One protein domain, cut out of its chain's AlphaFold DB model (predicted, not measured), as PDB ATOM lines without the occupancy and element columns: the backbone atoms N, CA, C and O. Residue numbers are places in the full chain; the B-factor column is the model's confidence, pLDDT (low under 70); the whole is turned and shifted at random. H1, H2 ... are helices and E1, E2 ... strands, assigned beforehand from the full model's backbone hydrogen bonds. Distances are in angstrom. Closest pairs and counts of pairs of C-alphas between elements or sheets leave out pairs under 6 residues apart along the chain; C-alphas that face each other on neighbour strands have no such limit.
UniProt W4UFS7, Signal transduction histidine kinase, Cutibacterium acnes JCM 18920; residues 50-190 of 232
ATOM      1  N   ASN A  50     187.192 197.635 156.322       82.88
ATOM      2  CA  ASN A  50     186.682 196.855 157.467       82.88
ATOM      3  C   ASN A  50     187.761 196.009 158.188       82.88
ATOM      4  O   ASN A  50     187.759 195.877 159.408       82.88
ATOM      5  N   THR A  51     188.714 195.432 157.446       85.56
ATOM      6  CA  THR A  51     189.844 194.686 158.029       85.56
ATOM      7  C   THR A  51     190.805 195.574 158.815       85.56
ATOM      8  O   THR A  51     191.296 195.161 159.861       85.56
ATOM      9  N   GLU A  52     191.096 196.767 158.302       85.81
ATOM     10  CA  GLU A  52     192.000 197.721 158.941       85.81
ATOM     11  C   GLU A  52     191.386 198.252 160.236       85.81
ATOM     12  O   GLU A  52     192.050 198.213 161.269       85.81
ATOM     13  N   ASP A  53     190.098 198.604 160.205       87.62
ATOM     14  CA  ASP A  53     189.345 199.024 161.392       87.62
ATOM     15  C   ASP A  53     189.382 197.953 162.487       87.62
ATOM     16  O   ASP A  53     189.723 198.237 163.633       87.62
ATOM     17  N   ASN A  54     189.125 196.690 162.125       90.94
ATOM     18  CA  ASN A  54     189.187 195.584 163.080       90.94
ATOM     19  C   ASN A  54     190.590 195.405 163.677       90.94
ATOM     20  O   ASN A  54     190.714 195.106 164.864       90.94
ATOM     21  N   TYR A  55     191.654 195.576 162.888       90.12
ATOM     22  CA  TYR A  55     193.019 195.479 163.407       90.12
ATOM     23  C   TYR A  55     193.387 196.630 164.334       90.12
ATOM     24  O   TYR A  55     194.043 196.381 165.346       90.12
ATOM     25  N   LEU A  56     192.967 197.855 164.018       88.44
ATOM     26  CA  LEU A  56     193.179 199.009 164.886       88.44
ATOM     27  C   LEU A  56     192.431 198.837 166.212       88.44
ATOM     28  O   LEU A  56     193.045 198.968 167.267       88.44
ATOM     29  N   GLU A  57     191.167 198.413 166.173       91.06
ATOM     30  CA  GLU A  57     190.370 198.183 167.382       91.06
ATOM     31  C   GLU A  57     190.964 197.069 168.263       91.06
ATOM     32  O   GLU A  57     191.075 197.209 169.481       91.06
ATOM     33  N   ILE A  58     191.432 195.968 167.658       93.00
ATOM     34  CA  ILE A  58     192.155 194.915 168.388       93.00
ATOM     35  C   ILE A  58     193.449 195.471 169.002       93.00
ATOM     36  O   ILE A  58     193.784 195.127 170.137       93.00
ATOM     37  N   ALA A  59     194.193 196.309 168.276       91.12
ATOM     38  CA  ALA A  59     195.430 196.904 168.775       91.12
ATOM     39  C   ALA A  59     195.183 197.854 169.957       91.12
ATOM     40  O   ALA A  59     195.993 197.877 170.888       91.12
ATOM     41  N   ASP A  60     194.076 198.595 169.954       91.25
ATOM     42  CA  ASP A  60     193.656 199.435 171.078       91.25
ATOM     43  C   ASP A  60     193.330 198.584 172.312       91.25
ATOM     44  O   ASP A  60     193.906 198.819 173.376       91.25
ATOM     45  N   ILE A  61     192.540 197.515 172.160       94.19
ATOM     46  CA  ILE A  61     192.235 196.588 173.266       94.19
ATOM     47  C   ILE A  61     193.519 195.952 173.824       94.19
ATOM     48  O   ILE A  61     193.719 195.880 175.035       94.19
ATOM     49  N   LEU A  62     194.441 195.514 172.962       92.69
ATOM     50  CA  LEU A  62     195.723 194.954 173.410       92.69
ATOM     51  C   LEU A  62     196.600 195.991 174.126       92.69
ATOM     52  O   LEU A  62     197.347 195.630 175.037       92.69
ATOM     53  N   SER A  63     196.513 197.264 173.731       91.44
ATOM     54  CA  SER A  63     197.211 198.371 174.395       91.44
ATOM     55  C   SER A  63     196.652 198.605 175.801       91.44
ATOM     56  O   SER A  63     197.421 198.767 176.749       91.44
ATOM     57  N   GLU A  64     195.330 198.534 175.959       91.75
ATOM     58  CA  GLU A  64     194.644 198.587 177.254       91.75
ATOM     59  C   GLU A  64     195.035 197.400 178.147       91.75
ATOM     60  O   GLU A  64     195.482 197.573 179.282       91.75
ATOM     61  N   MET A  65     195.012 196.183 177.604       92.50
ATOM     62  CA  MET A  65     195.470 194.994 178.322       92.50
ATOM     63  C   MET A  65     196.941 195.088 178.744       92.50
ATOM     64  O   MET A  65     197.298 194.617 179.825       92.50
ATOM     65  N   LEU A  66     197.809 195.664 177.908       90.62
ATOM     66  CA  LEU A  66     199.220 195.882 178.234       90.62
ATOM     67  C   LEU A  66     199.369 196.836 179.425       90.62
ATOM     68  O   LEU A  66     200.138 196.555 180.345       90.62
ATOM     69  N   HIS A  67     198.604 197.925 179.424       88.62
ATOM     70  CA  HIS A  67     198.580 198.902 180.506       88.62
ATOM     71  C   HIS A  67     198.125 198.294 181.835       88.62
ATOM     72  O   HIS A  67     198.757 198.526 182.862       88.62
ATOM     73  N   HIS A  68     197.106 197.433 181.821       89.19
ATOM     74  CA  HIS A  68     196.648 196.720 183.017       89.19
ATOM     75  C   HIS A  68     197.467 195.456 183.348       89.19
ATOM     76  O   HIS A  68     197.126 194.707 184.267       89.19
ATOM     77  N   GLY A  69     198.553 195.182 182.616       87.81
ATOM     78  CA  GLY A  69     199.424 194.027 182.852       87.81
ATOM     79  C   GLY A  69     198.778 192.669 182.538       87.81
ATOM     80  O   GLY A  69     199.251 191.635 183.015       87.81
ATOM     81  N   ARG A  70     197.700 192.653 181.743       88.38
ATOM     82  CA  ARG A  70     197.028 191.450 181.218       88.38
ATOM     83  C   ARG A  70     197.633 190.934 179.912       88.38
ATOM     84  O   ARG A  70     197.316 189.818 179.498       88.38
ATOM     85  N   PHE A  71     198.520 191.705 179.288       87.88
ATOM     86  CA  PHE A  71     199.263 191.341 178.082       87.88
ATOM     87  C   PHE A  71     200.747 191.744 178.211       87.88
ATOM     88  O   PHE A  71     201.036 192.754 178.852       87.88
ATOM     89  N   PRO A  72     201.705 191.009 177.608       81.25
ATOM     90  CA  PRO A  72     201.556 189.738 176.896       81.25
ATOM     91  C   PRO A  72     201.360 188.541 177.829       81.25
ATOM     92  O   PRO A  72     201.978 188.437 178.888       81.25
ATOM     93  N   GLN A  73     200.543 187.590 177.382       75.69
ATOM     94  CA  GLN A  73     200.467 186.257 177.972       75.69
ATOM     95  C   GLN A  73     201.405 185.330 177.189       75.69
ATOM     96  O   GLN A  73     201.465 185.384 175.959       75.69
ATOM     97  N   PHE A  74     202.181 184.507 177.892       69.38
ATOM     98  CA  PHE A  74     203.132 183.587 177.270       69.38
ATOM     99  C   PHE A  74     202.610 182.156 177.409       69.38
ATOM    100  O   PHE A  74     202.584 181.646 178.532       69.38
ATOM    101  N   PRO A  75     202.208 181.494 176.310       65.56
ATOM    102  CA  PRO A  75     201.841 180.091 176.371       65.56
ATOM    103  C   PRO A  75     203.118 179.248 176.491       65.56
ATOM    104  O   PRO A  75     204.202 179.672 176.085       65.56
ATOM    105  N   GLY A  76     203.002 178.036 177.032       59.91
ATOM    106  CA  GLY A  76     204.125 177.098 177.167       59.91
ATOM    107  C   GLY A  76     204.565 176.416 175.861       59.91
ATOM    108  O   GLY A  76     205.284 175.423 175.923       59.91
ATOM    109  N   SER A  77     204.103 176.880 174.697       63.22
ATOM    110  CA  SER A  77     204.262 176.200 173.408       63.22
ATOM    111  C   SER A  77     205.467 176.679 172.586       63.22
ATOM    112  O   SER A  77     206.081 177.718 172.846       63.22
ATOM    113  N   ASP A  78     205.806 175.888 171.563       63.72
ATOM    114  CA  ASP A  78     206.884 176.180 170.620       63.72
ATOM    115  C   ASP A  78     206.559 177.407 169.748       63.72
ATOM    116  O   ASP A  78     205.654 177.403 168.907       63.72
ATOM    117  N   ARG A  79     207.360 178.465 169.916       66.19
ATOM    118  CA  ARG A  79     207.224 179.735 169.193       66.19
ATOM    119  C   ARG A  79     207.402 179.593 167.679       66.19
ATOM    120  O   ARG A  79     206.939 180.474 166.956       66.19
ATOM    121  N   ALA A  80     208.055 178.538 167.182       70.12
ATOM    122  CA  ALA A  80     208.326 178.374 165.751       70.12
ATOM    123  C   ALA A  80     207.046 178.175 164.914       70.12
ATOM    124  O   ALA A  80     206.943 178.651 163.777       70.12
ATOM    125  N   LEU A  81     206.046 177.507 165.493       71.38
ATOM    126  CA  LEU A  81     204.780 177.178 164.830       71.38
ATOM    127  C   LEU A  81     203.614 178.067 165.267       71.38
ATOM    128  O   LEU A  81     202.502 177.891 164.775       71.38
ATOM    129  N   ALA A  82     203.870 179.032 166.147       79.56
ATOM    130  CA  ALA A  82     202.882 179.993 166.608       79.56
ATOM    131  C   ALA A  82     202.191 180.703 165.427       79.56
ATOM    132  O   ALA A  82     202.893 181.268 164.577       79.56
ATOM    133  N   PRO A  83     200.845 180.709 165.375       84.56
ATOM    134  CA  PRO A  83     200.106 181.520 164.421       84.56
ATOM    135  C   PRO A  83     200.430 183.005 164.572       84.56
ATOM    136  O   PRO A  83     200.510 183.534 165.686       84.56
ATOM    137  N   LYS A  84     200.615 183.675 163.439       87.00
ATOM    138  CA  LYS A  84     200.838 185.119 163.349       87.00
ATOM    139  C   LYS A  84     199.584 185.820 162.839       87.00
ATOM    140  O   LYS A  84     198.752 185.221 162.172       87.00
ATOM    141  N   VAL A  85     199.510 187.131 163.065       85.88
ATOM    142  CA  VAL A  85     198.445 187.997 162.521       85.88
ATOM    143  C   VAL A  85     198.337 187.879 160.995       85.88
ATOM    144  O   VAL A  85     197.246 187.881 160.443       85.88
ATOM    145  N   THR A  86     199.465 187.714 160.301       86.44
ATOM    146  CA  THR A  86     199.496 187.554 158.840       86.44
ATOM    147  C   THR A  86     198.943 186.217 158.355       86.44
ATOM    148  O   THR A  86     198.546 186.116 157.198       86.44
ATOM    149  N   ASP A  87     198.935 185.191 159.208       90.62
ATOM    150  CA  ASP A  87     198.494 183.845 158.831       90.62
ATOM    151  C   ASP A  87     196.963 183.757 158.795       90.62
ATOM    152  O   ASP A  87     196.399 183.077 157.941       90.62
ATOM    153  N   GLY A  88     196.291 184.499 159.675       93.56
ATOM    154  CA  GLY A  88     194.842 184.606 159.728       93.56
ATOM    155  C   GLY A  88     194.370 185.095 161.090       93.56
ATOM    156  O   GLY A  88     194.915 184.723 162.128       93.56
ATOM    157  N   VAL A  89     193.337 185.928 161.077       95.69
ATOM    158  CA  VAL A  89     192.702 186.499 162.265       95.69
ATOM    159  C   VAL A  89     191.205 186.246 162.232       95.69
ATOM    160  O   VAL A  89     190.573 186.425 161.188       95.69
ATOM    161  N   ILE A  90     190.659 185.863 163.381       96.12
ATOM    162  CA  ILE A  90     189.229 185.795 163.662       96.12
ATOM    163  C   ILE A  90     188.977 186.557 164.963       96.12
ATOM    164  O   ILE A  90     189.682 186.353 165.953       96.12
ATOM    165  N   ARG A  91     187.967 187.422 164.967       95.88
ATOM    166  CA  ARG A  91     187.456 188.088 166.161       95.88
ATOM    167  C   ARG A  91     186.102 187.500 166.514       95.88
ATOM    168  O   ARG A  91     185.236 187.338 165.655       95.88
ATOM    169  N   VAL A  92     185.937 187.180 167.787       96.31
ATOM    170  CA  VAL A  92     184.737 186.551 168.326       96.31
ATOM    171  C   VAL A  92     184.213 187.425 169.452       96.31
ATOM    172  O   VAL A  92     184.967 187.792 170.351       96.31
ATOM    173  N   ALA A  93     182.932 187.771 169.416       94.44
ATOM    174  CA  ALA A  93     182.272 188.488 170.495       94.44
ATOM    175  C   ALA A  93     182.224 187.643 171.778       94.44
ATOM    176  O   ALA A  93     182.324 186.417 171.744       94.44
ATOM    177  N   ALA A  94     181.961 188.285 172.919       90.94
ATOM    178  CA  ALA A  94     181.750 187.590 174.194       90.94
ATOM    179  C   ALA A  94     180.581 186.576 174.156       90.94
ATOM    180  O   ALA A  94     180.515 185.670 174.981       90.94
ATOM    181  N   THR A  95     179.672 186.697 173.182       91.50
ATOM    182  CA  THR A  95     178.578 185.744 172.928       91.50
ATOM    183  C   THR A  95     179.025 184.462 172.213       91.50
ATOM    184  O   THR A  95     178.239 183.523 172.114       91.50
ATOM    185  N   GLY A  96     180.253 184.413 171.684       90.81
ATOM    186  CA  GLY A  96     180.760 183.314 170.855       90.81
ATOM    187  C   GLY A  96     180.474 183.456 169.352       90.81
ATOM    188  O   GLY A  96     180.825 182.559 168.582       90.81
ATOM    189  N   MET A  97     179.845 184.557 168.931       95.94
ATOM    190  CA  MET A  97     179.616 184.886 167.520       95.94
ATOM    191  C   MET A  97     180.877 185.478 166.890       95.94
ATOM    192  O   MET A  97     181.513 186.352 167.477       95.94
ATOM    193  N   ILE A  98     181.228 185.029 165.692       96.75
ATOM    194  CA  ILE A  98     182.321 185.578 164.895       96.75
ATOM    195  C   ILE A  98     181.877 186.936 164.349       96.75
ATOM    196  O   ILE A  98     180.899 187.032 163.611       96.75
ATOM    197  N   THR A  99     182.586 187.996 164.730       95.44
ATOM    198  CA  THR A  99     182.295 189.367 164.285       95.44
ATOM    199  C   THR A  99     183.171 189.801 163.122       95.44
ATOM    200  O   THR A  99     182.855 190.785 162.462       95.44
ATOM    201  N   PHE A 100     184.298 189.120 162.922       95.50
ATOM    202  CA  PHE A 100     185.218 189.398 161.831       95.50
ATOM    203  C   PHE A 100     186.113 188.189 161.557       95.50
ATOM    204  O   PHE A 100     186.718 187.636 162.479       95.50
ATOM    205  N   ALA A 101     186.286 187.846 160.286       95.50
ATOM    206  CA  ALA A 101     187.288 186.909 159.809       95.50
ATOM    207  C   ALA A 101     188.108 187.518 158.663       95.50
ATOM    208  O   ALA A 101     187.596 187.964 157.640       95.50
ATOM    209  N   SER A 102     189.432 187.488 158.802       94.75
ATOM    210  CA  SER A 102     190.335 187.887 157.719       94.75
ATOM    211  C   SER A 102     190.202 186.954 156.495       94.75
ATOM    212  O   SER A 102     189.887 185.770 156.651       94.75
ATOM    213  N   PRO A 103     190.553 187.407 155.276       92.06
ATOM    214  CA  PRO A 103     190.525 186.553 154.081       92.06
ATOM    215  C   PRO A 103     191.379 185.281 154.201       92.06
ATOM    216  O   PRO A 103     191.014 184.226 153.677       92.06
ATOM    217  N   ASN A 104     192.506 185.359 154.917       92.19
ATOM    218  CA  ASN A 104     193.361 184.198 155.166       92.19
ATOM    219  C   ASN A 104     192.698 183.224 156.145       92.19
ATOM    220  O   ASN A 104     192.760 182.010 155.942       92.19
ATOM    221  N   ALA A 105     191.983 183.750 157.144       94.00
ATOM    222  CA  ALA A 105     191.211 182.924 158.054       94.00
ATOM    223  C   ALA A 105     190.099 182.152 157.335       94.00
ATOM    224  O   ALA A 105     189.984 180.933 157.483       94.00
ATOM    225  N   LEU A 106     189.345 182.847 156.481       94.50
ATOM    226  CA  LEU A 106     188.299 182.241 155.664       94.50
ATOM    227  C   LEU A 106     188.869 181.177 154.715       94.50
ATOM    228  O   LEU A 106     188.309 180.090 154.581       94.50
ATOM    229  N   SER A 107     190.016 181.455 154.093       93.56
ATOM    230  CA  SER A 107     190.739 180.495 153.246       93.56
ATOM    231  C   SER A 107     191.099 179.202 153.987       93.56
ATOM    232  O   SER A 107     190.910 178.113 153.441       93.56
ATOM    233  N   ALA A 108     191.576 179.295 155.230       92.75
ATOM    234  CA  ALA A 108     191.915 178.126 156.038       92.75
ATOM    235  C   ALA A 108     190.670 177.307 156.430       92.75
ATOM    236  O   ALA A 108     190.675 176.084 156.319       92.75
ATOM    237  N   PHE A 109     189.570 177.966 156.814       93.62
ATOM    238  CA  PHE A 109     188.311 177.279 157.130       93.62
ATOM    239  C   PHE A 109     187.650 176.647 155.897       93.62
ATOM    240  O   PHE A 109     187.061 175.573 155.999       93.62
ATOM    241  N   ARG A 110     187.801 177.239 154.708       94.19
ATOM    242  CA  ARG A 110     187.372 176.609 153.446       94.19
ATOM    243  C   ARG A 110     188.122 175.313 153.161       94.19
ATOM    244  O   ARG A 110     187.515 174.362 152.685       94.19
ATOM    245  N   ARG A 111     189.416 175.240 153.493       91.50
ATOM    246  CA  ARG A 111     190.184 173.985 153.408       91.50
ATOM    247  C   ARG A 111     189.703 172.933 154.409       91.50
ATOM    248  O   ARG A 111     189.753 171.753 154.099       91.50
ATOM    249  N   LEU A 112     189.172 173.361 155.557       90.62
ATOM    250  CA  LEU A 112     188.455 172.490 156.495       90.62
ATOM    251  C   LEU A 112     187.037 172.113 156.014       90.62
ATOM    252  O   LEU A 112     186.357 171.357 156.698       90.62
ATOM    253  N   GLY A 113     186.578 172.599 154.856       91.69
ATOM    254  CA  GLY A 113     185.284 172.237 154.269       91.69
ATOM    255  C   GLY A 113     184.151 173.239 154.505       91.69
ATOM    256  O   GLY A 113     182.997 172.915 154.233       91.69
ATOM    257  N   LEU A 114     184.443 174.453 154.988       93.38
ATOM    258  CA  LEU A 114     183.430 175.504 155.123       93.38
ATOM    259  C   LEU A 114     182.873 175.906 153.747       93.38
ATOM    260  O   LEU A 114     183.617 176.371 152.882       93.38
ATOM    261  N   ALA A 115     181.557 175.771 153.569       88.38
ATOM    262  CA  ALA A 115     180.864 176.134 152.329       88.38
ATOM    263  C   ALA A 115     180.388 177.600 152.285       88.38
ATOM    264  O   ALA A 115     180.180 178.141 151.200       88.38
ATOM    265  N   GLY A 116     180.198 178.227 153.449       89.06
ATOM    266  CA  GLY A 116     179.640 179.573 153.598       89.06
ATOM    267  C   GLY A 116     180.659 180.631 154.021       89.06
ATOM    268  O   GLY A 116     181.856 180.528 153.729       89.06
ATOM    269  N   ASP A 117     180.149 181.656 154.697       90.88
ATOM    270  CA  ASP A 117     180.953 182.680 155.362       90.88
ATOM    271  C   ASP A 117     181.222 182.298 156.828       90.88
ATOM    272  O   ASP A 117     180.599 181.380 157.364       90.88
ATOM    273  N   LEU A 118     182.178 182.978 157.458       91.81
ATOM    274  CA  LEU A 118     182.429 182.886 158.897       91.81
ATOM    275  C   LEU A 118     181.756 184.017 159.673       91.81
ATOM    276  O   LEU A 118     181.380 183.813 160.825       91.81
ATOM    277  N   ASP A 119     181.624 185.198 159.072       92.75
ATOM    278  CA  ASP A 119     181.062 186.360 159.754       92.75
ATOM    279  C   ASP A 119     179.582 186.130 160.102       92.75
ATOM    280  O   ASP A 119     178.771 185.744 159.261       92.75
ATOM    281  N   GLY A 120     179.228 186.371 161.366       93.12
ATOM    282  CA  GLY A 120     177.879 186.167 161.901       93.12
ATOM    283  C   GLY A 120     177.585 184.746 162.396       93.12
ATOM    284  O   GLY A 120     176.569 184.542 163.063       93.12
ATOM    285  N   GLU A 121     178.470 183.782 162.146       95.62
ATOM    286  CA  GLU A 121     178.324 182.411 162.639       95.62
ATOM    287  C   GLU A 121     178.847 182.251 164.072       95.62
ATOM    288  O   GLU A 121     179.654 183.038 164.569       95.62
ATOM    289  N   TYR A 122     178.413 181.200 164.767       94.00
ATOM    290  CA  TYR A 122     178.947 180.860 166.087       94.00
ATOM    291  C   TYR A 122     180.148 179.920 165.958       94.00
ATOM    292  O   TYR A 122     180.014 178.803 165.456       94.00
ATOM    293  N   LEU A 123     181.301 180.320 166.507       92.75
ATOM    294  CA  LEU A 123     182.573 179.606 166.333       92.75
ATOM    295  C   LEU A 123     182.486 178.117 166.702       92.75
ATOM    296  O   LEU A 123     182.906 177.250 165.937       92.75
ATOM    297  N   ILE A 124     181.965 177.812 167.895       90.50
ATOM    298  CA  ILE A 124     181.952 176.444 168.428       90.50
ATOM    299  C   ILE A 124     181.073 175.508 167.577       90.50
ATOM    300  O   ILE A 124     181.562 174.436 167.206       90.50
ATOM    301  N   PRO A 125     179.810 175.854 167.247       90.38
ATOM    302  CA  PRO A 125     179.016 175.106 166.273       90.38
ATOM    303  C   PRO A 125     179.733 174.876 164.941       90.38
ATOM    304  O   PRO A 125     179.840 173.721 164.528       90.38
ATOM    305  N   THR A 126     180.291 175.926 164.329       91.88
ATOM    306  CA  THR A 126     180.983 175.829 163.035       91.88
ATOM    307  C   THR A 126     182.165 174.860 163.099       91.88
ATOM    308  O   THR A 126     182.268 173.944 162.288       91.88
ATOM    309  N   VAL A 127     183.035 174.978 164.109       89.88
ATOM    310  CA  VAL A 127     184.184 174.067 164.273       89.88
ATOM    311  C   VAL A 127     183.732 172.618 164.492       89.88
ATOM    312  O   VAL A 127     184.337 171.692 163.950       89.88
ATOM    313  N   ARG A 128     182.650 172.394 165.250       87.50
ATOM    314  CA  ARG A 128     182.098 171.047 165.497       87.50
ATOM    315  C   ARG A 128     181.488 170.402 164.260       87.50
ATOM    316  O   ARG A 128     181.460 169.173 164.189       87.50
ATOM    317  N   GLU A 129     180.951 171.198 163.344       88.69
ATOM    318  CA  GLU A 129     180.433 170.715 162.066       88.69
ATOM    319  C   GLU A 129     181.576 170.304 161.135       88.69
ATOM    320  O   GLU A 129     181.572 169.191 160.610       88.69
ATOM    321  N   LEU A 130     182.599 171.154 161.013       87.69
ATOM    322  CA  LEU A 130     183.758 170.916 160.142       87.69
ATOM    323  C   LEU A 130     184.664 169.781 160.628       87.69
ATOM    324  O   LEU A 130     185.348 169.132 159.832       87.69
ATOM    325  N   CYS A 131     184.673 169.524 161.938       85.19
ATOM    326  CA  CYS A 131     185.494 168.488 162.548       85.19
ATOM    327  C   CYS A 131     184.649 167.521 163.401       85.19
ATOM    328  O   CYS A 131     184.650 167.598 164.629       85.19
ATOM    329  N   PRO A 132     183.960 166.536 162.796       71.88
ATOM    330  CA  PRO A 132     183.102 165.609 163.540       71.88
ATOM    331  C   PRO A 132     183.875 164.731 164.534       71.88
ATOM    332  O   PRO A 132     183.374 164.433 165.618       71.88
ATOM    333  N   LYS A 133     185.119 164.359 164.192       67.25
ATOM    334  CA  LYS A 133     186.009 163.538 165.037       67.25
ATOM    335  C   LYS A 133     186.403 164.233 166.342       67.25
ATOM    336  O   LYS A 133     186.720 163.569 167.323       67.25
ATOM    337  N   LEU A 134     186.315 165.563 166.392       60.53
ATOM    338  CA  LEU A 134     186.565 166.334 167.607       60.53
ATOM    339  C   LEU A 134     185.523 166.077 168.708       60.53
ATOM    340  O   LEU A 134     185.795 166.349 169.874       60.53
ATOM    341  N   ARG A 135     184.369 165.477 168.378       54.28
ATOM    342  CA  ARG A 135     183.393 165.012 169.378       54.28
ATOM    343  C   ARG A 135     183.922 163.864 170.249       54.28
ATOM    344  O   ARG A 135     183.435 163.709 171.363       54.28
ATOM    345  N   GLU A 136     184.909 163.093 169.781       50.88
ATOM    346  CA  GLU A 136     185.445 161.925 170.503       50.88
ATOM    347  C   GLU A 136     186.575 162.280 171.486       50.88
ATOM    348  O   GLU A 136     186.777 161.572 172.469       50.88
ATOM    349  N   VAL A 137     187.284 163.396 171.264       48.66
ATOM    350  CA  VAL A 137     188.468 163.804 172.055       48.66
ATOM    351  C   VAL A 137     188.093 164.614 173.316       48.66
ATOM    352  O   VAL A 137     188.919 164.836 174.197       48.66
ATOM    353  N   GLY A 138     186.817 164.977 173.479       47.06
ATOM    354  CA  GLY A 138     186.290 165.558 174.716       47.06
ATOM    355  C   GLY A 138     186.389 167.085 174.822       47.06
ATOM    356  O   GLY A 138     186.853 167.787 173.927       47.06
ATOM    357  N   GLN A 139     185.886 167.600 175.948       54.34
ATOM    358  CA  GLN A 139     185.586 169.012 176.235       54.34
ATOM    359  C   GLN A 139     186.758 169.998 176.060       54.34
ATOM    360  O   GLN A 139     186.492 171.192 175.937       54.34
ATOM    361  N   SER A 140     188.012 169.529 176.010       64.69
ATOM    362  CA  SER A 140     189.210 170.385 176.006       64.69
ATOM    363  C   SER A 140     189.194 171.408 174.875       64.69
ATOM    364  O   SER A 140     189.264 172.593 175.164       64.69
ATOM    365  N   LEU A 141     188.966 171.005 173.614       70.69
ATOM    366  CA  LEU A 141     188.970 171.976 172.510       70.69
ATOM    367  C   LEU A 141     187.863 173.027 172.664       70.69
ATOM    368  O   LEU A 141     188.082 174.199 172.378       70.69
ATOM    369  N   THR A 142     186.660 172.624 173.094       71.88
ATOM    370  CA  THR A 142     185.572 173.597 173.293       71.88
ATOM    371  C   THR A 142     185.956 174.603 174.375       71.88
ATOM    372  O   THR A 142     185.790 175.794 174.158       71.88
ATOM    373  N   LEU A 143     186.515 174.137 175.494       72.19
ATOM    374  CA  LEU A 143     186.977 174.996 176.586       72.19
ATOM    375  C   LEU A 143     188.134 175.911 176.157       72.19
ATOM    376  O   LEU A 143     188.189 177.064 176.578       72.19
ATOM    377  N   ASP A 144     189.024 175.421 175.294       77.69
ATOM    378  CA  ASP A 144     190.138 176.196 174.747       77.69
ATOM    379  C   ASP A 144     189.632 177.309 173.821       77.69
ATOM    380  O   ASP A 144     190.108 178.440 173.883       77.69
ATOM    381  N   LEU A 145     188.626 177.010 172.994       78.56
ATOM    382  CA  LEU A 145     188.004 177.953 172.063       78.56
ATOM    383  C   LEU A 145     186.973 178.887 172.722       78.56
ATOM    384  O   LEU A 145     186.639 179.911 172.131       78.56
ATOM    385  N   GLU A 146     186.494 178.585 173.935       80.62
ATOM    386  CA  GLU A 146     185.697 179.518 174.754       80.62
ATOM    387  C   GLU A 146     186.490 180.781 175.131       80.62
ATOM    388  O   GLU A 146     185.901 181.755 175.594       80.62
ATOM    389  N   GLY A 147     187.817 180.775 174.954       77.06
ATOM    390  CA  GLY A 147     188.641 181.972 175.096       77.06
ATOM    391  C   GLY A 147     188.811 182.447 176.531       77.06
ATOM    392  O   GLY A 147     189.111 183.610 176.753       77.06
ATOM    393  N   ARG A 148     188.645 181.566 177.526       79.50
ATOM    394  CA  ARG A 148     188.838 181.925 178.944       79.50
ATOM    395  C   ARG A 148     190.301 182.152 179.318       79.50
ATOM    396  O   ARG A 148     190.585 182.883 180.262       79.50
ATOM    397  N   TRP A 149     191.215 181.504 178.602       81.81
ATOM    398  CA  TRP A 149     192.655 181.550 178.842       81.81
ATOM    399  C   TRP A 149     193.394 181.591 177.509       81.81
ATOM    400  O   TRP A 149     192.856 181.160 176.488       81.81
ATOM    401  N   LEU A 150     194.633 182.093 177.517       85.19
ATOM    402  CA  LEU A 150     195.509 181.953 176.363       85.19
ATOM    403  C   LEU A 150     195.819 180.470 176.128       85.19
ATOM    404  O   LEU A 150     196.560 179.865 176.906       85.19
ATOM    405  N   THR A 151     195.333 179.934 175.013       86.12
ATOM    406  CA  THR A 151     195.557 178.534 174.640       86.12
ATOM    407  C   THR A 151     195.984 178.413 173.184       86.12
ATOM    408  O   THR A 151     195.608 179.214 172.330       86.12
ATOM    409  N   GLU A 152     196.785 177.393 172.888       86.31
ATOM    410  CA  GLU A 152     197.050 176.952 171.524       86.31
ATOM    411  C   GLU A 152     196.492 175.557 171.313       86.31
ATOM    412  O   GLU A 152     196.661 174.682 172.161       86.31
ATOM    413  N   THR A 153     195.837 175.355 170.177       85.00
ATOM    414  CA  THR A 153     195.152 174.106 169.872       85.00
ATOM    415  C   THR A 153     195.133 173.849 168.369       85.00
ATOM    416  O   THR A 153     195.138 174.787 167.570       85.00
ATOM    417  N   ASP A 154     195.139 172.580 167.974       86.75
ATOM    418  CA  ASP A 154     195.074 172.174 166.569       86.75
ATOM    419  C   ASP A 154     193.630 171.778 166.226       86.75
ATOM    420  O   ASP A 154     193.023 170.933 166.882       86.75
ATOM    421  N   ILE A 155     193.091 172.382 165.171       88.06
ATOM    422  CA  ILE A 155     191.802 172.051 164.565       88.06
ATOM    423  C   ILE A 155     192.105 171.271 163.287       88.06
ATOM    424  O   ILE A 155     192.696 171.807 162.349       88.06
ATOM    425  N   GLU A 156     191.729 169.997 163.244       87.06
ATOM    426  CA  GLU A 156     192.032 169.133 162.103       87.06
ATOM    427  C   GLU A 156     190.864 168.243 161.685       87.06
ATOM    428  O   GLU A 156     190.082 167.760 162.512       87.06
ATOM    429  N   ASN A 157     190.797 167.973 160.384       86.31
ATOM    430  CA  ASN A 157     189.952 166.938 159.804       86.31
ATOM    431  C   ASN A 157     190.739 166.117 158.765       86.31
ATOM    432  O   ASN A 157     191.968 166.081 158.783       86.31
ATOM    433  N   SER A 158     190.040 165.372 157.906       84.62
ATOM    434  CA  SER A 158     190.666 164.575 156.842       84.62
ATOM    435  C   SER A 158     191.459 165.404 155.835       84.62
ATOM    436  O   SER A 158     192.398 164.874 155.247       84.62
ATOM    437  N   ASP A 159     191.076 166.662 155.642       87.00
ATOM    438  CA  ASP A 159     191.446 167.459 154.476       87.00
ATOM    439  C   ASP A 159     192.444 168.567 154.822       87.00
ATOM    440  O   ASP A 159     193.284 168.922 153.996       87.00
ATOM    441  N   ALA A 160     192.387 169.098 156.046       89.81
ATOM    442  CA  ALA A 160     193.262 170.177 156.478       89.81
ATOM    443  C   ALA A 160     193.592 170.128 157.973       89.81
ATOM    444  O   ALA A 160     192.903 169.516 158.794       89.81
ATOM    445  N   THR A 161     194.677 170.809 158.337       90.00
ATOM    446  CA  THR A 161     195.066 171.049 159.730       90.00
ATOM    447  C   THR A 161     195.372 172.524 159.918       90.00
ATOM    448  O   THR A 161     196.250 173.075 159.258       90.00
ATOM    449  N   VAL A 162     194.688 173.148 160.870       91.25
ATOM    450  CA  VAL A 162     194.856 174.551 161.234       91.25
ATOM    451  C   VAL A 162     195.249 174.635 162.702       91.25
ATOM    452  O   VAL A 162     194.556 174.109 163.565       91.25
ATOM    453  N   ARG A 163     196.346 175.326 163.008       90.62
ATOM    454  CA  ARG A 163     196.690 175.676 164.387       90.62
ATOM    455  C   ARG A 163     196.021 176.987 164.758       90.62
ATOM    456  O   ARG A 163     196.167 177.971 164.037       90.62
ATOM    457  N   ALA A 164     195.337 177.006 165.890       91.00
ATOM    458  CA  ALA A 164     194.703 178.179 166.461       91.00
ATOM    459  C   ALA A 164     195.423 178.600 167.746       91.00
ATOM    460  O   ALA A 164     195.763 177.772 168.590       91.00
ATOM    461  N   ARG A 165     195.631 179.906 167.904       91.06
ATOM    462  CA  ARG A 165     196.023 180.548 169.157       91.06
ATOM    463  C   ARG A 165     194.874 181.440 169.598       91.06
ATOM    464  O   ARG A 165     194.552 182.407 168.915       91.06
ATOM    465  N   VAL A 166     194.291 181.106 170.736       91.69
ATOM    466  CA  VAL A 166     193.122 181.761 171.315       91.69
ATOM    467  C   VAL A 166     193.589 182.733 172.384       91.69
ATOM    468  O   VAL A 166     194.244 182.321 173.332       91.69
ATOM    469  N   ILE A 167     193.281 184.015 172.226       92.56
ATOM    470  CA  ILE A 167     193.703 185.104 173.105       92.56
ATOM    471  C   ILE A 167     192.435 185.781 173.652       92.56
ATOM    472  O   ILE A 167     191.740 186.450 172.880       92.56
ATOM    473  N   PRO A 168     192.108 185.633 174.952       93.69
ATOM    474  CA  PRO A 168     191.029 186.398 175.570       93.69
ATOM    475  C   PRO A 168     191.286 187.889 175.398       93.69
ATOM    476  O   PRO A 168     192.387 188.353 175.695       93.69
ATOM    477  N   LEU A 169     190.272 188.636 174.972       94.75
ATOM    478  CA  LEU A 169     190.326 190.088 174.949       94.75
ATOM    479  C   LEU A 169     189.587 190.641 176.165       94.75
ATOM    480  O   LEU A 169     188.463 190.235 176.479       94.75
ATOM    481  N   GLN A 170     190.236 191.569 176.855       94.12
ATOM    482  CA  GLN A 170     189.746 192.180 178.084       94.12
ATOM    483  C   GLN A 170     189.856 193.693 177.948       94.12
ATOM    484  O   GLN A 170     190.833 194.188 177.396       94.12
ATOM    485  N   THR A 171     188.848 194.397 178.439       93.69
ATOM    486  CA  THR A 171     188.781 195.863 178.484       93.69
ATOM    487  C   THR A 171     188.273 196.280 179.864       93.69
ATOM    488  O   THR A 171     187.846 195.419 180.644       93.69
ATOM    489  N   TRP A 172     188.342 197.564 180.203       92.56
ATOM    490  CA  TRP A 172     187.952 198.081 181.507       92.56
ATOM    491  C   TRP A 172     186.850 199.129 181.368       92.56
ATOM    492  O   TRP A 172     186.980 200.121 180.658       92.56
ATOM    493  N   LEU A 173     185.749 198.914 182.087       90.50
ATOM    494  CA  LEU A 173     184.673 199.892 182.245       90.50
ATOM    495  C   LEU A 173     184.604 200.285 183.719       90.50
ATOM    496  O   LEU A 173     184.397 199.417 184.564       90.50
ATOM    497  N   ASP A 174     184.793 201.569 184.027       88.44
ATOM    498  CA  ASP A 174     184.838 202.085 185.405       88.44
ATOM    499  C   ASP A 174     185.802 201.284 186.313       88.44
ATOM    500  O   ASP A 174     185.441 200.862 187.412       88.44
ATOM    501  N   ASP A 175     187.021 201.013 185.820       85.31
ATOM    502  CA  ASP A 175     188.060 200.175 186.455       85.31
ATOM    503  C   ASP A 175     187.689 198.692 186.671       85.31
ATOM    504  O   ASP A 175     188.457 197.923 187.261       85.31
ATOM    505  N   VAL A 176     186.544 198.239 186.155       91.38
ATOM    506  CA  VAL A 176     186.116 196.837 186.212       91.38
ATOM    507  C   VAL A 176     186.495 196.116 184.923       91.38
ATOM    508  O   VAL A 176     186.098 196.510 183.829       91.38
ATOM    509  N   GLU A 177     187.232 195.016 185.066       92.56
ATOM    510  CA  GLU A 177     187.620 194.138 183.959       92.56
ATOM    511  C   GLU A 177     186.385 193.446 183.359       92.56
ATOM    512  O   GLU A 177     185.666 192.713 184.044       92.56
ATOM    513  N   VAL A 178     186.155 193.653 182.062       94.00
ATOM    514  CA  VAL A 178     185.063 193.048 181.290       94.00
ATOM    515  C   VAL A 178     185.600 192.373 180.026       94.00
ATOM    516  O   VAL A 178     186.660 192.715 179.501       94.00
ATOM    517  N   SER A 179     184.881 191.366 179.528       93.38
ATOM    518  CA  SER A 179     185.284 190.659 178.309       93.38
ATOM    519  C   SER A 179     184.974 191.496 177.068       93.38
ATOM    520  O   SER A 179     183.819 191.842 176.824       93.38
ATOM    521  N   ALA A 180     185.993 191.737 176.245       94.12
ATOM    522  CA  ALA A 180     185.861 192.301 174.901       94.12
ATOM    523  C   ALA A 180     185.743 191.205 173.820       94.12
ATOM    524  O   ALA A 180     185.918 191.462 172.628       94.12
ATOM    525  N   GLY A 181     185.463 189.963 174.234       94.56
ATOM    526  CA  GLY A 181     185.441 188.792 173.367       94.56
ATOM    527  C   GLY A 181     186.787 188.075 173.303       94.56
ATOM    528  O   GLY A 181     187.508 187.976 174.294       94.56
ATOM    529  N   THR A 182     187.100 187.508 172.143       95.50
ATOM    530  CA  THR A 182     188.275 186.658 171.928       95.50
ATOM    531  C   THR A 182     188.896 186.933 170.563       95.50
ATOM    532  O   THR A 182     188.202 187.027 169.550       95.50
ATOM    533  N   LEU A 183     190.222 187.026 170.536       95.69
ATOM    534  CA  LEU A 183     191.032 187.067 169.328       95.69
ATOM    535  C   LEU A 183     191.584 185.673 169.055       95.69
ATOM    536  O   LEU A 183     192.232 185.080 169.913       95.69
ATOM    537  N   ILE A 184     191.384 185.161 167.848       94.81
ATOM    538  CA  ILE A 184     191.937 183.878 167.429       94.81
ATOM    539  C   ILE A 184     192.864 184.114 166.246       94.81
ATOM    540  O   ILE A 184     192.442 184.564 165.182       94.81
ATOM    541  N   LEU A 185     194.141 183.799 166.438       94.31
ATOM    542  CA  LEU A 185     195.118 183.750 165.359       94.31
ATOM    543  C   LEU A 185     195.149 182.337 164.806       94.31
ATOM    544  O   LEU A 185     195.247 181.381 165.576       94.31
ATOM    545  N   ILE A 186     195.099 182.195 163.491       93.50
ATOM    546  CA  ILE A 186     195.075 180.884 162.856       93.50
ATOM    547  C   ILE A 186     196.172 180.743 161.818       93.50
ATOM    548  O   ILE A 186     196.517 181.692 161.125       93.50
ATOM    549  N   ARG A 187     196.718 179.536 161.713       92.06
ATOM    550  CA  ARG A 187     197.747 179.195 160.740       92.06
ATOM    551  C   ARG A 187     197.443 177.851 160.115       92.06
ATOM    552  O   ARG A 187     197.330 176.849 160.815       92.06
ATOM    553  N   ASP A 188     197.346 177.839 158.794       91.25
ATOM    554  CA  ASP A 188     197.231 176.607 158.028       91.25
ATOM    555  C   ASP A 188     198.565 175.842 158.073       91.25
ATOM    556  O   ASP A 188     199.611 176.348 157.658       91.25
ATOM    557  N   LEU A 189     198.528 174.628 158.621       88.88
ATOM    558  CA  LEU A 189     199.657 173.707 158.730       88.88
ATOM    559  C   LEU A 189     199.474 172.468 157.845       88.88
ATOM    560  O   LEU A 189     200.225 171.507 158.001       88.88
ATOM    561  N   THR A 190     198.512 172.475 156.920       84.56
ATOM    562  CA  THR A 190     198.165 171.309 156.091       84.56
ATOM    563  C   THR A 190     199.383 170.785 155.331       84.56
ATOM    564  O   THR A 190     199.792 169.644 155.535       84.56
TER     565      THR A 190
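This is residues 50 to 190 of the 232 residues of the protein "Signal transduction histidine kinase" of Cutibacterium acnes JCM 18920 (UniProt W4UFS7). A twisted five-stranded sheet, with the long hairpin of E4 and E5 running through it, curls round H2 on one face, while the long helix H1 crosses the other face. H5 covers E4 on the same face as H2, H3 sits beside the strands, and little H4 lies beyond them. The printed part has 141 residues, with five named helices and five named strands in the order H1 E1 E2 H2 H3 H4 H5 E3 E4 E5. The sheet's order is E2 E1 E5 E4 E3, antiparallel throughout, and the class is mixed, helices and strands. The whole is compact, with a radius of gyration of the C-alphas of 14.6 A and spans of 46 by 33 by 28 A.

E3 (residues 151 to 156), E4 (161 to 173) and E5 (176 to 188) form a meander, each strand the antiparallel neighbour of the one before. Between E5 and E4, N 167 and O 183 are 2.8 A apart; between E4 and E3, N 155 and O 162 are 2.8 A apart. E1 (89 to 92) is the antiparallel neighbour of E5, with N 90 and O 184 2.8 A apart. E2 (98 to 101) forms a hairpin with E1, with N 91 and O 100 2.8 A apart. H1 (50 to 67) is on the sheet at a height of 8.8 A, only just slantwise, at 59.8 degrees to E2 on the local plane; its closest C-alphas to E4 are those of Ile 61 and Thr 171, 6.3 A. On the opposite face, H2 (103 to 111) comes closest to E5 at the C-alphas of Ala 108 and Asp 188, 5.9 A. H5 (140 to 145) is over E4 at a height of 8.6 A. H3 (123 to 130) is at the sheet's level, with a height of 0.7 A. H4 (132 to 135) is only just not on the sheet, with 4 pairs of C-alphas within 10 A; it is close to H3 but not clearly touching, the closest C-alphas being those of Arg 128 and Leu 134, 6.8 A. Every O i to N i+4 pair is within hydrogen-bond range in H1, H2, H3 and H5; H4 is too short for one.

H1 begins at C-alpha 50, (186.682, 196.855, 157.467), and is 26.0 A long. E4 measures 38.0 A and E5 36.4 A; E5 ends at C-alpha 188, (197.231, 176.607, 158.028).

The C-alphas of Ser 158 and Asp 174 are the two farthest apart, 47.5 A. The printed part has no cut. The links H1 to E1 and H2 to H3 are long. The pLDDT is under 70 at residues 74 to 79 and 133 to 140.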